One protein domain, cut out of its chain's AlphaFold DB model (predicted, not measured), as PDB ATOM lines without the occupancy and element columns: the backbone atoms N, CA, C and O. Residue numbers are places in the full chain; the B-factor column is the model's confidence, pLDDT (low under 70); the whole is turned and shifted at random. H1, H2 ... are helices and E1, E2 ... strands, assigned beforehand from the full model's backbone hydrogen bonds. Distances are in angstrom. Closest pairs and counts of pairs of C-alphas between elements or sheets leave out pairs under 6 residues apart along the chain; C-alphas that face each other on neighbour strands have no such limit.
ATOM      1  N   TRP A  19      35.016 -20.758   4.035       85.12
ATOM      2  CA  TRP A  19      33.947 -21.184   3.131       85.12
ATOM      3  C   TRP A  19      33.864 -22.702   2.989       85.12
ATOM      4  O   TRP A  19      32.764 -23.238   2.965       85.12
ATOM      5  N   LEU A  20      35.002 -23.400   2.949       88.31
ATOM      6  CA  LEU A  20      35.022 -24.863   2.906       88.31
ATOM      7  C   LEU A  20      34.485 -25.445   4.216       88.31
ATOM      8  O   LEU A  20      33.670 -26.360   4.196       88.31
ATOM      9  N   LEU A  21      34.898 -24.875   5.349       86.62
ATOM     10  CA  LEU A  21      34.442 -25.327   6.661       86.62
ATOM     11  C   LEU A  21      32.957 -24.992   6.898       86.62
ATOM     12  O   LEU A  21      32.218 -25.840   7.389       86.62
ATOM     13  N   ALA A  22      32.487 -23.812   6.476       89.94
ATOM     14  CA  ALA A  22      31.060 -23.484   6.475       89.94
ATOM     15  C   ALA A  22      30.253 -24.408   5.548       89.94
ATOM     16  O   ALA A  22      29.179 -24.864   5.929       89.94
ATOM     17  N   GLY A  23      30.783 -24.726   4.362       92.69
ATOM     18  CA  GLY A  23      30.168 -25.665   3.426       92.69
ATOM     19  C   GLY A  23      30.062 -27.078   3.999       92.69
ATOM     20  O   GLY A  23      29.008 -27.695   3.905       92.69
ATOM     21  N   TRP A  24      31.116 -27.564   4.659       91.81
ATOM     22  CA  TRP A  24      31.130 -28.873   5.315       91.81
ATOM     23  C   TRP A  24      30.135 -28.957   6.478       91.81
ATOM     24  O   TRP A  24      29.365 -29.910   6.567       91.81
ATOM     25  N   LEU A  25      30.095 -27.935   7.342       92.81
ATOM     26  CA  LEU A  25      29.102 -27.856   8.418       92.81
ATOM     27  C   LEU A  25      27.676 -27.767   7.870       92.81
ATOM     28  O   LEU A  25      26.784 -28.432   8.387       92.81
ATOM     29  N   GLY A  26      27.466 -26.986   6.807       94.44
ATOM     30  CA  GLY A  26      26.178 -26.889   6.126       94.44
ATOM     31  C   GLY A  26      25.725 -28.235   5.561       94.44
ATOM     32  O   GLY A  26      24.593 -28.643   5.799       94.44
ATOM     33  N   LEU A  27      26.619 -28.959   4.884       95.50
ATOM     34  CA  LEU A  27      26.353 -30.303   4.367       95.50
ATOM     35  C   LEU A  27      25.945 -31.267   5.491       95.50
ATOM     36  O   LEU A  27      24.929 -31.945   5.372       95.50
ATOM     37  N   LEU A  28      26.706 -31.308   6.591       94.00
ATOM     38  CA  LEU A  28      26.402 -32.183   7.727       94.00
ATOM     39  C   LEU A  28      25.090 -31.805   8.419       94.00
ATOM     40  O   LEU A  28      24.328 -32.691   8.798       94.00
ATOM     41  N   ALA A  29      24.798 -30.510   8.554       94.69
ATOM     42  CA  ALA A  29      23.534 -30.039   9.111       94.69
ATOM     43  C   ALA A  29      22.344 -30.442   8.230       94.69
ATOM     44  O   ALA A  29      21.334 -30.912   8.750       94.69
ATOM     45  N   VAL A  30      22.470 -30.319   6.903       96.81
ATOM     46  CA  VAL A  30      21.441 -30.760   5.949       96.81
ATOM     47  C   VAL A  30      21.264 -32.275   6.003       96.81
ATOM     48  O   VAL A  30      20.137 -32.738   6.131       96.81
ATOM     49  N   ALA A  31      22.350 -33.049   5.971       96.19
ATOM     50  CA  ALA A  31      22.284 -34.507   6.072       96.19
ATOM     51  C   ALA A  31      21.632 -34.959   7.391       96.19
ATOM     52  O   ALA A  31      20.759 -35.825   7.384       96.19
ATOM     53  N   GLY A  32      21.993 -34.325   8.512       94.25
ATOM     54  CA  GLY A  32      21.370 -34.568   9.811       94.25
ATOM     55  C   GLY A  32      19.880 -34.219   9.824       94.25
ATOM     56  O   GLY A  32      19.073 -35.013  10.299       94.25
ATOM     57  N   ALA A  33      19.490 -33.078   9.251       94.94
ATOM     58  CA  ALA A  33      18.086 -32.682   9.140       94.94
ATOM     59  C   ALA A  33      17.274 -33.651   8.265       94.94
ATOM     60  O   ALA A  33      16.151 -33.997   8.626       94.94
ATOM     61  N   VAL A  34      17.849 -34.128   7.156       97.62
ATOM     62  CA  VAL A  34      17.234 -35.151   6.297       97.62
ATOM     63  C   VAL A  34      17.067 -36.465   7.057       97.62
ATOM     64  O   VAL A  34      15.987 -37.038   7.012       97.62
ATOM     65  N   GLY A  35      18.078 -36.909   7.809       95.31
ATOM     66  CA  GLY A  35      17.974 -38.118   8.632       95.31
ATOM     67  C   GLY A  35      16.915 -38.009   9.735       95.31
ATOM     68  O   GLY A  35      16.165 -38.951   9.968       95.31
ATOM     69  N   LEU A  36      16.795 -36.847  10.385       94.12
ATOM     70  CA  LEU A  36      15.738 -36.606  11.376       94.12
ATOM     71  C   LEU A  36      14.345 -36.565  10.737       94.12
ATOM     72  O   LEU A  36      13.386 -37.048  11.337       94.12
ATOM     73  N   LEU A  37      14.229 -36.009   9.529       96.12
ATOM     74  CA  LEU A  37      12.985 -36.016   8.766       96.12
ATOM     75  C   LEU A  37      12.599 -37.440   8.350       96.12
ATOM     76  O   LEU A  37      11.449 -37.821   8.535       96.12
ATOM     77  N   ASP A  38      13.546 -38.219   7.833       96.81
ATOM     78  CA  ASP A  38      13.344 -39.623   7.466       96.81
ATOM     79  C   ASP A  38      12.883 -40.444   8.676       96.81
ATOM     80  O   ASP A  38      11.848 -41.106   8.628       96.81
ATOM     81  N   PHE A  39      13.551 -40.277   9.820       94.00
ATOM     82  CA  PHE A  39      13.142 -40.906  11.073       94.00
ATOM     83  C   PHE A  39      11.742 -40.463  11.534       94.00
ATOM     84  O   PHE A  39      10.949 -41.290  11.980       94.00
ATOM     85  N   TYR A  40      11.392 -39.181  11.397       94.31
ATOM     86  CA  TYR A  40      10.045 -38.688  11.708       94.31
ATOM     87  C   TYR A  40       8.973 -39.303  10.794       94.31
ATOM     88  O   TYR A  40       7.904 -39.698  11.266       94.31
ATOM     89  N   LEU A  41       9.250 -39.403   9.492       94.94
ATOM     90  CA  LEU A  41       8.348 -40.027   8.525       94.94
ATOM     91  C   LEU A  41       8.180 -41.521   8.816       94.94
ATOM     92  O   LEU A  41       7.052 -42.011   8.824       94.94
ATOM     93  N   TRP A  42       9.273 -42.212   9.140       94.50
ATOM     94  CA  TRP A  42       9.260 -43.610   9.553       94.50
ATOM     95  C   TRP A  42       8.421 -43.833  10.819       94.50
ATOM     96  O   TRP A  42       7.562 -44.711  10.836       94.50
ATOM     97  N   LEU A  43       8.586 -42.994  11.852       91.94
ATOM     98  CA  LEU A  43       7.769 -43.056  13.072       91.94
ATOM     99  C   LEU A  43       6.279 -42.850  12.792       91.94
ATOM    100  O   LEU A  43       5.429 -43.466  13.442       91.94
ATOM    101  N   ARG A  44       5.950 -41.966  11.844       92.12
ATOM    102  CA  ARG A  44       4.566 -41.729  11.435       92.12
ATOM    103  C   ARG A  44       3.978 -42.980  10.791       92.12
ATOM    104  O   ARG A  44       2.910 -43.399  11.221       92.12
ATOM    105  N   GLU A  45       4.687 -43.569   9.827       91.69
ATOM    106  CA  GLU A  45       4.259 -44.784   9.126       91.69
ATOM    107  C   GLU A  45       4.090 -45.954  10.103       91.69
ATOM    108  O   GLU A  45       3.034 -46.585  10.132       91.69
ATOM    109  N   PHE A  46       5.075 -46.165  10.982       87.31
ATOM    110  CA  PHE A  46       5.039 -47.194  12.022       87.31
ATOM    111  C   PHE A  46       3.813 -47.054  12.936       87.31
ATOM    112  O   PHE A  46       3.141 -48.035  13.248       87.31
ATOM    113  N   GLY A  47       3.489 -45.827  13.353       86.81
ATOM    114  CA  GLY A  47       2.352 -45.582  14.235       86.81
ATOM    115  C   GLY A  47       0.986 -45.708  13.552       86.81
ATOM    116  O   GLY A  47      -0.002 -45.971  14.244       86.81
ATOM    117  N   THR A  48       0.906 -45.508  12.229       86.94
ATOM    118  CA  THR A  48      -0.345 -45.583  11.452       86.94
ATOM    119  C   THR A  48      -0.615 -46.946  10.821       86.94
ATOM    120  O   THR A  48      -1.773 -47.242  10.538       86.94
ATOM    121  N   ASN A  49       0.412 -47.771  10.609       86.62
ATOM    122  CA  ASN A  49       0.322 -49.007   9.832       86.62
ATOM    123  C   ASN A  49       0.826 -50.218  10.640       86.62
ATOM    124  O   ASN A  49       1.900 -50.764  10.400       86.62
ATOM    125  N   LEU A  50       0.057 -50.598  11.665       81.81
ATOM    126  CA  LEU A  50       0.428 -51.657  12.611       81.81
ATOM    127  C   LEU A  50       0.129 -53.054  12.057       81.81
ATOM    128  O   LEU A  50      -1.007 -53.348  11.674       81.81
ATOM    129  N   ASP A  51       1.122 -53.943  12.130       81.19
ATOM    130  CA  ASP A  51       1.015 -55.352  11.734       81.19
ATOM    131  C   ASP A  51      -0.225 -56.017  12.362       81.19
ATOM    132  O   ASP A  51      -0.410 -55.893  13.578       81.19
ATOM    133  N   PRO A  52      -1.093 -56.709  11.586       81.44
ATOM    134  CA  PRO A  52      -2.162 -57.610  12.044       81.44
ATOM    135  C   PRO A  52      -1.896 -58.348  13.364       81.44
ATOM    136  O   PRO A  52      -2.785 -58.349  14.213       81.44
ATOM    137  N   ALA A  53      -0.687 -58.874  13.555       85.88
ATOM    138  CA  ALA A  53      -0.268 -59.688  14.693       85.88
ATOM    139  C   ALA A  53       0.207 -58.900  15.936       85.88
ATOM    140  O   ALA A  53       0.615 -59.516  16.921       85.88
ATOM    141  N   ALA A  54       0.179 -57.560  15.930       82.19
ATOM    142  CA  ALA A  54       0.652 -56.766  17.068       82.19
ATOM    143  C   ALA A  54      -0.182 -57.021  18.355       82.19
ATOM    144  O   ALA A  54      -1.413 -56.952  18.289       82.19
ATOM    145  N   PRO A  55       0.449 -57.241  19.532       77.88
ATOM    146  CA  PRO A  55      -0.245 -57.656  20.763       77.88
ATOM    147  C   PRO A  55      -1.292 -56.681  21.324       77.88
ATOM    148  O   PRO A  55      -2.216 -57.107  22.011       77.88
ATOM    149  N   ILE A  56      -1.159 -55.374  21.068       72.19
ATOM    150  CA  ILE A  56      -2.080 -54.347  21.573       72.19
ATOM    151  C   ILE A  56      -2.594 -53.528  20.391       72.19
ATOM    152  O   ILE A  56      -1.851 -52.746  19.799       72.19
ATOM    153  N   LYS A  57      -3.883 -53.683  20.076       72.69
ATOM    154  CA  LYS A  57      -4.587 -52.907  19.053       72.69
ATOM    155  C   LYS A  57      -5.906 -52.406  19.589       72.69
ATOM    156  O   LYS A  57      -6.780 -53.196  19.933       72.69
ATOM    157  N   ILE A  58      -6.060 -51.093  19.618       78.25
ATOM    158  CA  ILE A  58      -7.312 -50.456  19.999       78.25
ATOM    159  C   ILE A  58      -7.858 -49.760  18.758       78.25
ATOM    160  O   ILE A  58      -7.174 -48.900  18.192       78.25
ATOM    161  N   PRO A  59      -9.059 -50.143  18.293       77.19
ATOM    162  CA  PRO A  59      -9.642 -49.558  17.097       77.19
ATOM    163  C   PRO A  59      -9.801 -48.043  17.278       77.19
ATOM    164  O   PRO A  59     -10.364 -47.584  18.268       77.19
ATOM    165  N   GLY A  60      -9.282 -47.268  16.322       78.31
ATOM    166  CA  GLY A  60      -9.384 -45.804  16.308       78.31
ATOM    167  C   GLY A  60      -8.239 -45.036  16.979       78.31
ATOM    168  O   GLY A  60      -8.273 -43.808  16.956       78.31
ATOM    169  N   MET A  61      -7.219 -45.708  17.528       77.75
ATOM    170  CA  MET A  61      -6.063 -45.049  18.156       77.75
ATOM    171  C   MET A  61      -4.776 -45.256  17.346       77.75
ATOM    172  O   MET A  61      -4.501 -46.353  16.864       77.75
ATOM    173  N   THR A  62      -3.972 -44.198  17.210       82.06
ATOM    174  CA  THR A  62      -2.693 -44.213  16.479       82.06
ATOM    175  C   THR A  62      -1.513 -44.238  17.452       82.06
ATOM    176  O   THR A  62      -1.431 -43.410  18.360       82.06
ATOM    177  N   TYR A  63      -0.556 -45.138  17.237       85.81
ATOM    178  CA  TYR A  63       0.536 -45.413  18.176       85.81
ATOM    179  C   TYR A  63       1.834 -44.700  17.771       85.81
ATOM    180  O   TYR A  63       2.899 -45.302  17.763       85.81
ATOM    181  N   ILE A  64       1.754 -43.417  17.397       89.06
ATOM    182  CA  ILE A  64       2.932 -42.636  16.974       89.06
ATOM    183  C   ILE A  64       3.705 -42.164  18.215       89.06
ATOM    184  O   ILE A  64       3.177 -41.294  18.936       89.06
ATOM    185  N   PRO A  65       4.943 -42.645  18.443       88.12
ATOM    186  CA  PRO A  65       5.790 -42.172  19.532       88.12
ATOM    187  C   PRO A  65       6.073 -40.667  19.411       88.12
ATOM    188  O   PRO A  65       6.146 -40.142  18.295       88.12
ATOM    189  N   PRO A  66       6.225 -39.930  20.526       91.00
ATOM    190  CA  PRO A  66       6.694 -38.554  20.447       91.00
ATOM    191  C   PRO A  66       8.108 -38.523  19.863       91.00
ATOM    192  O   PRO A  66       8.984 -39.259  20.309       91.00
ATOM    193  N   PHE A  67       8.339 -37.652  18.882       89.62
ATOM    194  CA  PHE A  67       9.685 -37.425  18.357       89.62
ATOM    195  C   PHE A  67      10.551 -36.681  19.387       89.62
ATOM    196  O   PHE A  67      11.682 -37.076  19.648       89.62
ATOM    197  N   ILE A  68       9.990 -35.649  20.029       91.88
ATOM    198  CA  ILE A  68      10.592 -34.902  21.140       91.88
ATOM    199  C   ILE A  68       9.488 -34.551  22.145       91.88
ATOM    200  O   ILE A  68       8.396 -34.140  21.750       91.88
ATOM    201  N   GLY A  69       9.796 -34.668  23.437       93.44
ATOM    202  CA  GLY A  69       8.931 -34.260  24.541       93.44
ATOM    203  C   GLY A  69       8.015 -35.370  25.076       93.44
ATOM    204  O   GLY A  69       8.088 -36.521  24.634       93.44
ATOM    205  N   PRO A  70       7.185 -35.042  26.081       92.50
ATOM    206  CA  PRO A  70       6.224 -35.970  26.662       92.50
ATOM    207  C   PRO A  70       4.982 -36.127  25.774       92.50
ATOM    208  O   PRO A  70       4.483 -35.157  25.201       92.50
ATOM    209  N   LYS A  71       4.440 -37.341  25.696       88.94
ATOM    210  CA  LYS A  71       3.148 -37.637  25.066       88.94
ATOM    211  C   LYS A  71       2.502 -38.834  25.748       88.94
ATOM    212  O   LYS A  71       3.143 -39.858  25.976       88.94
ATOM    213  N   GLN A  72       1.213 -38.716  26.042       87.56
ATOM    214  CA  GLN A  72       0.439 -39.820  26.587       87.56
ATOM    215  C   GLN A  72      -0.046 -40.721  25.448       87.56
ATOM    216  O   GLN A  72      -0.759 -40.278  24.546       87.56
ATOM    217  N   LEU A  73       0.364 -41.986  25.492       84.56
ATOM    218  CA  LEU A  73      -0.080 -43.033  24.586       84.56
ATOM    219  C   LEU A  73      -0.925 -43.998  25.402       84.56
ATOM    220  O   LEU A  73      -0.410 -44.863  26.111       84.56
ATOM    221  N   LEU A  74      -2.242 -43.832  25.299       82.94
ATOM    222  CA  LEU A  74      -3.195 -44.662  26.022       82.94
ATOM    223  C   LEU A  74      -3.034 -44.509  27.555       82.94
ATOM    224  O   LEU A  74      -3.177 -43.401  28.075       82.94
ATOM    225  N   ASN A  75      -2.710 -45.601  28.259       84.38
ATOM    226  CA  ASN A  75      -2.448 -45.632  29.701       84.38
ATOM    227  C   ASN A  75      -0.963 -45.440  30.062       84.38
ATOM    228  O   ASN A  75      -0.626 -45.469  31.242       84.38
ATOM    229  N   PHE A  76      -0.072 -45.255  29.081       83.69
ATOM    230  CA  PHE A  76       1.361 -45.095  29.324       83.69
ATOM    231  C   PHE A  76       1.845 -43.700  28.919       83.69
ATOM    232  O   PHE A  76       1.470 -43.149  27.882       83.69
ATOM    233  N   HIS A  77       2.698 -43.118  29.759       86.81
ATOM    234  CA  HIS A  77       3.330 -41.831  29.503       86.81
ATOM    235  C   HIS A  77       4.698 -42.054  28.849       86.81
ATOM    236  O   HIS A  77       5.597 -42.615  29.472       86.81
ATOM    237  N   ALA A  78       4.859 -41.613  27.601       89.50
ATOM    238  CA  ALA A  78       6.116 -41.710  26.869       89.50
ATOM    239  C   ALA A  78       6.833 -40.355  26.880       89.50
ATOM    240  O   ALA A  78       6.238 -39.333  26.540       89.50
ATOM    241  N   LEU A  79       8.112 -40.339  27.254       92.50
ATOM    242  CA  LEU A  79       8.969 -39.155  27.221       92.50
ATOM    243  C   LEU A  79      10.139 -39.416  26.272       92.50
ATOM    244  O   LEU A  79      10.961 -40.286  26.544       92.50
ATOM    245  N   SER A  80      10.234 -38.637  25.195       93.19
ATOM    246  CA  SER A  80      11.348 -38.720  24.245       93.19
ATOM    247  C   SER A  80      12.287 -37.534  24.418       93.19
ATOM    248  O   SER A  80      11.934 -36.399  24.094       93.19
ATOM    249  N   LEU A  81      13.493 -37.794  24.921       93.62
ATOM    250  CA  LEU A  81      14.564 -36.807  25.052       93.62
ATOM    251  C   LEU A  81      15.793 -37.238  24.239       93.62
ATOM    252  O   LEU A  81      16.019 -38.436  24.062       93.62
ATOM    253  N   PRO A  82      16.598 -36.280  23.747       91.94
ATOM    254  CA  PRO A  82      17.835 -36.588  23.044       91.94
ATOM    255  C   PRO A  82      18.792 -37.385  23.940       91.94
ATOM    256  O   PRO A  82      19.231 -36.909  24.986       91.94
ATOM    257  N   ALA A  83      19.136 -38.602  23.513       88.81
ATOM    258  CA  ALA A  83      20.134 -39.435  24.177       88.81
ATOM    259  C   ALA A  83      21.554 -38.868  23.990       88.81
ATOM    260  O   ALA A  83      21.800 -38.042  23.102       88.81
ATOM    261  N   MET A  84      22.517 -39.376  24.762       87.38
ATOM    262  CA  MET A  84      23.915 -38.921  24.739       87.38
ATOM    263  C   MET A  84      24.537 -38.897  23.337       87.38
ATOM    264  O   MET A  84      25.279 -37.971  23.024       87.38
ATOM    265  N   GLY A  85      24.192 -39.850  22.462       89.38
ATOM    266  CA  GLY A  85      24.670 -39.858  21.075       89.38
ATOM    267  C   GLY A  85      24.208 -38.635  20.275       89.38
ATOM    268  O   GLY A  85      25.012 -37.976  19.620       89.38
ATOM    269  N   SER A  86      22.927 -38.272  20.382       88.75
ATOM    270  CA  SER A  86      22.379 -37.091  19.703       88.75
ATOM    271  C   SER A  86      22.949 -35.781  20.257       88.75
ATOM    272  O   SER A  86      23.282 -34.882  19.484       88.75
ATOM    273  N   LEU A  87      23.167 -35.697  21.577       91.81
ATOM    274  CA  LEU A  87      23.839 -34.560  22.214       91.81
ATOM    275  C   LEU A  87      25.306 -34.450  21.779       91.81
ATOM    276  O   LEU A  87      25.781 -33.353  21.485       91.81
ATOM    277  N   GLY A  88      26.000 -35.587  21.674       92.12
ATOM    278  CA  GLY A  88      27.391 -35.680  21.232       92.12
ATOM    279  C   GLY A  88      27.618 -35.216  19.792       92.12
ATOM    280  O   GLY A  88      28.720 -34.790  19.468       92.12
ATOM    281  N   VAL A  89      26.587 -35.226  18.943       91.25
ATOM    282  CA  VAL A  89      26.643 -34.645  17.591       91.25
ATOM    283  C   VAL A  89      26.165 -33.192  17.593       91.25
ATOM    284  O   VAL A  89      26.821 -32.324  17.015       91.25
ATOM    285  N   ALA A  90      25.047 -32.899  18.262       91.06
ATOM    286  CA  ALA A  90      24.425 -31.578  18.238       91.06
ATOM    287  C   ALA A  90      25.294 -30.492  18.893       91.06
ATOM    288  O   ALA A  90      25.423 -29.398  18.338       91.06
ATOM    289  N   ILE A  91      25.922 -30.782  20.041       93.19
ATOM    290  CA  ILE A  91      26.719 -29.796  20.789       93.19
ATOM    291  C   ILE A  91      27.974 -29.376  20.003       93.19
ATOM    292  O   ILE A  91      28.146 -28.172  19.786       93.19
ATOM    293  N   PRO A  92      28.836 -30.292  19.509       91.69
ATOM    294  CA  PRO A  92      29.990 -29.895  18.703       91.69
ATOM    295  C   PRO A  92      29.595 -29.188  17.407       91.69
ATOM    296  O   PRO A  92      30.253 -28.222  17.028       91.69
ATOM    297  N   MET A  93      28.505 -29.614  16.758       91.69
ATOM    298  CA  MET A  93      28.001 -28.961  15.545       91.69
ATOM    299  C   MET A  93      27.588 -27.509  15.819       91.69
ATOM    300  O   MET A  93      27.958 -26.608  15.065       91.69
ATOM    301  N   ALA A  94      26.881 -27.263  16.926       92.44
ATOM    302  CA  ALA A  94      26.481 -25.923  17.344       92.44
ATOM    303  C   ALA A  94      27.691 -25.046  17.701       92.44
ATOM    304  O   ALA A  94      27.767 -23.895  17.268       92.44
ATOM    305  N   LEU A  95      28.669 -25.586  18.436       92.06
ATOM    306  CA  LEU A  95      29.902 -24.872  18.784       92.06
ATOM    307  C   LEU A  95      30.747 -24.543  17.548       92.06
ATOM    308  O   LEU A  95      31.245 -23.423  17.427       92.06
ATOM    309  N   ALA A  96      30.879 -25.483  16.609       89.50
ATOM    310  CA  ALA A  96      31.580 -25.263  15.348       89.50
ATOM    311  C   ALA A  96      30.871 -24.202  14.495       89.50
ATOM    312  O   ALA A  96      31.516 -23.273  14.007       89.50
ATOM    313  N   GLY A  97      29.540 -24.278  14.387       90.75
ATOM    314  CA  GLY A  97      28.729 -23.260  13.722       90.75
ATOM    315  C   GLY A  97      28.882 -21.879  14.364       90.75
ATOM    316  O   GLY A  97      29.069 -20.890  13.659       90.75
ATOM    317  N   PHE A  98      28.897 -21.808  15.698       91.19
ATOM    318  CA  PHE A  98      29.116 -20.564  16.435       91.19
ATOM    319  C   PHE A  98      30.525 -19.998  16.216       91.19
ATOM    320  O   PHE A  98      30.680 -18.797  15.997       91.19
ATOM    321  N   ALA A  99      31.560 -20.841  16.202       89.00
ATOM    322  CA  ALA A  99      32.927 -20.414  15.915       89.00
ATOM    323  C   ALA A  99      33.064 -19.842  14.494       89.00
ATOM    324  O   ALA A  99      33.678 -18.790  14.309       89.00
ATOM    325  N   VAL A 100      32.442 -20.487  13.502       89.06
ATOM    326  CA  VAL A 100      32.394 -20.002  12.113       89.06
ATOM    327  C   VAL A 100      31.627 -18.701  12.008       89.06
ATOM    328  O   VAL A 100      32.110 -17.764  11.379       89.06
ATOM    329  N   TYR A 101      30.465 -18.615  12.654       88.75
ATOM    330  CA  TYR A 101      29.689 -17.386  12.742       88.75
ATOM    331  C   TYR A 101      30.566 -16.247  13.278       88.75
ATOM    332  O   TYR A 101      30.738 -15.226  12.613       88.75
ATOM    333  N   LEU A 102      31.230 -16.442  14.419       88.19
ATOM    334  CA  LEU A 102      32.142 -15.439  14.965       88.19
ATOM    335  C   LEU A 102      33.283 -15.084  13.998       88.19
ATOM    336  O   LEU A 102      33.621 -13.909  13.889       88.19
ATOM    337  N   ASP A 103      33.868 -16.044  13.281       85.19
ATOM    338  CA  ASP A 103      34.931 -15.774  12.302       85.19
ATOM    339  C   ASP A 103      34.437 -14.974  11.078       85.19
ATOM    340  O   ASP A 103      35.145 -14.101  10.568       85.19
ATOM    341  N   PHE A 104      33.193 -15.195  10.644       83.69
ATOM    342  CA  PHE A 104      32.551 -14.389   9.602       83.69
ATOM    343  C   PHE A 104      32.248 -12.959  10.070       83.69
ATOM    344  O   PHE A 104      32.445 -12.015   9.302       83.69
ATOM    345  N   PHE A 105      31.826 -12.780  11.326       80.38
ATOM    346  CA  PHE A 105      31.436 -11.477  11.880       80.38
ATOM    347  C   PHE A 105      32.572 -10.719  12.592       80.38
ATOM    348  O   PHE A 105      32.410  -9.558  12.986       80.38
ATOM    349  N   ARG A 106      33.768 -11.306  12.722       77.06
ATOM    350  CA  ARG A 106      34.951 -10.600  13.234       77.06
ATOM    351  C   ARG A 106      35.483  -9.601  12.200       77.06
ATOM    352  O   ARG A 106      36.230  -9.952  11.292       77.06
TER     353      ARG A 106
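Overview. This is residues 19 to 106 of the 266 residues of the protein "NosL" of Cesiribacter andamanensis AMV16 (UniProt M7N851). Starting from the first residue, you see a long rod that folds back on itself: helix H1 runs along one side, and the small hairpin E1 and E2 followed by helix H2 makes the return side. H2 runs opposite ways to H1 and packs on its first part, while residues 51 to 57 stick out at the other end of the rod. The 88 printed residues have two named helices and two named strands, in the order H1, E1, E2, H2; the sheet, E1 - E2, is antiparallel and the class is mostly helix. The whole is only just extended, close to loose, with a radius of gyration of the C-alphas of 18.5 A and spans of 59 by 21 by 19 A.

Arrangement. Look first at H1, residues 19 to 48, and H2, residues 84 to 105. They touch through residues 21 to 29 of H1 and 93 to 100 of H2 alone; the closest C-alphas, of Ala 22 and Val 100, are 6.8 A apart. They run opposite ways at a tilt of 35.4 degrees, only just steep. Next find the hairpin of E1, residues 69 to 73, and E2, residues 76 to 80, antiparallel at 155 degrees. Here N 69 and O 80 are 2.8 A apart and N 78 and O 71 2.9 A, within hydrogen-bond range. H1 and E2 are apart, as are E1 and H2. In H1 every O i to N i+4 pair is within hydrogen-bond range, in H2 17 of 18.

Along the chain. Find C-alpha 19 at (33.947, -21.184, 3.131); from there H1 runs 42.9 A to C-alpha 48. E1 spans 12.6 A and E2 12.9 A. H2 runs 31.2 A, from C-alpha 84 at (23.915, -38.921, 24.739) to C-alpha 105 at (31.436, -11.477, 11.880).

Size, cuts and confidence. The C-alphas of Ala 53 and Arg 106, the two farthest apart, are 60.4 A apart. The link from H1 to E1, 20 residues, is long; the links from E1 to E2 and from E2 to H2 are tight. The printed part has no cut, and no printed residue is under 70 in pLDDT.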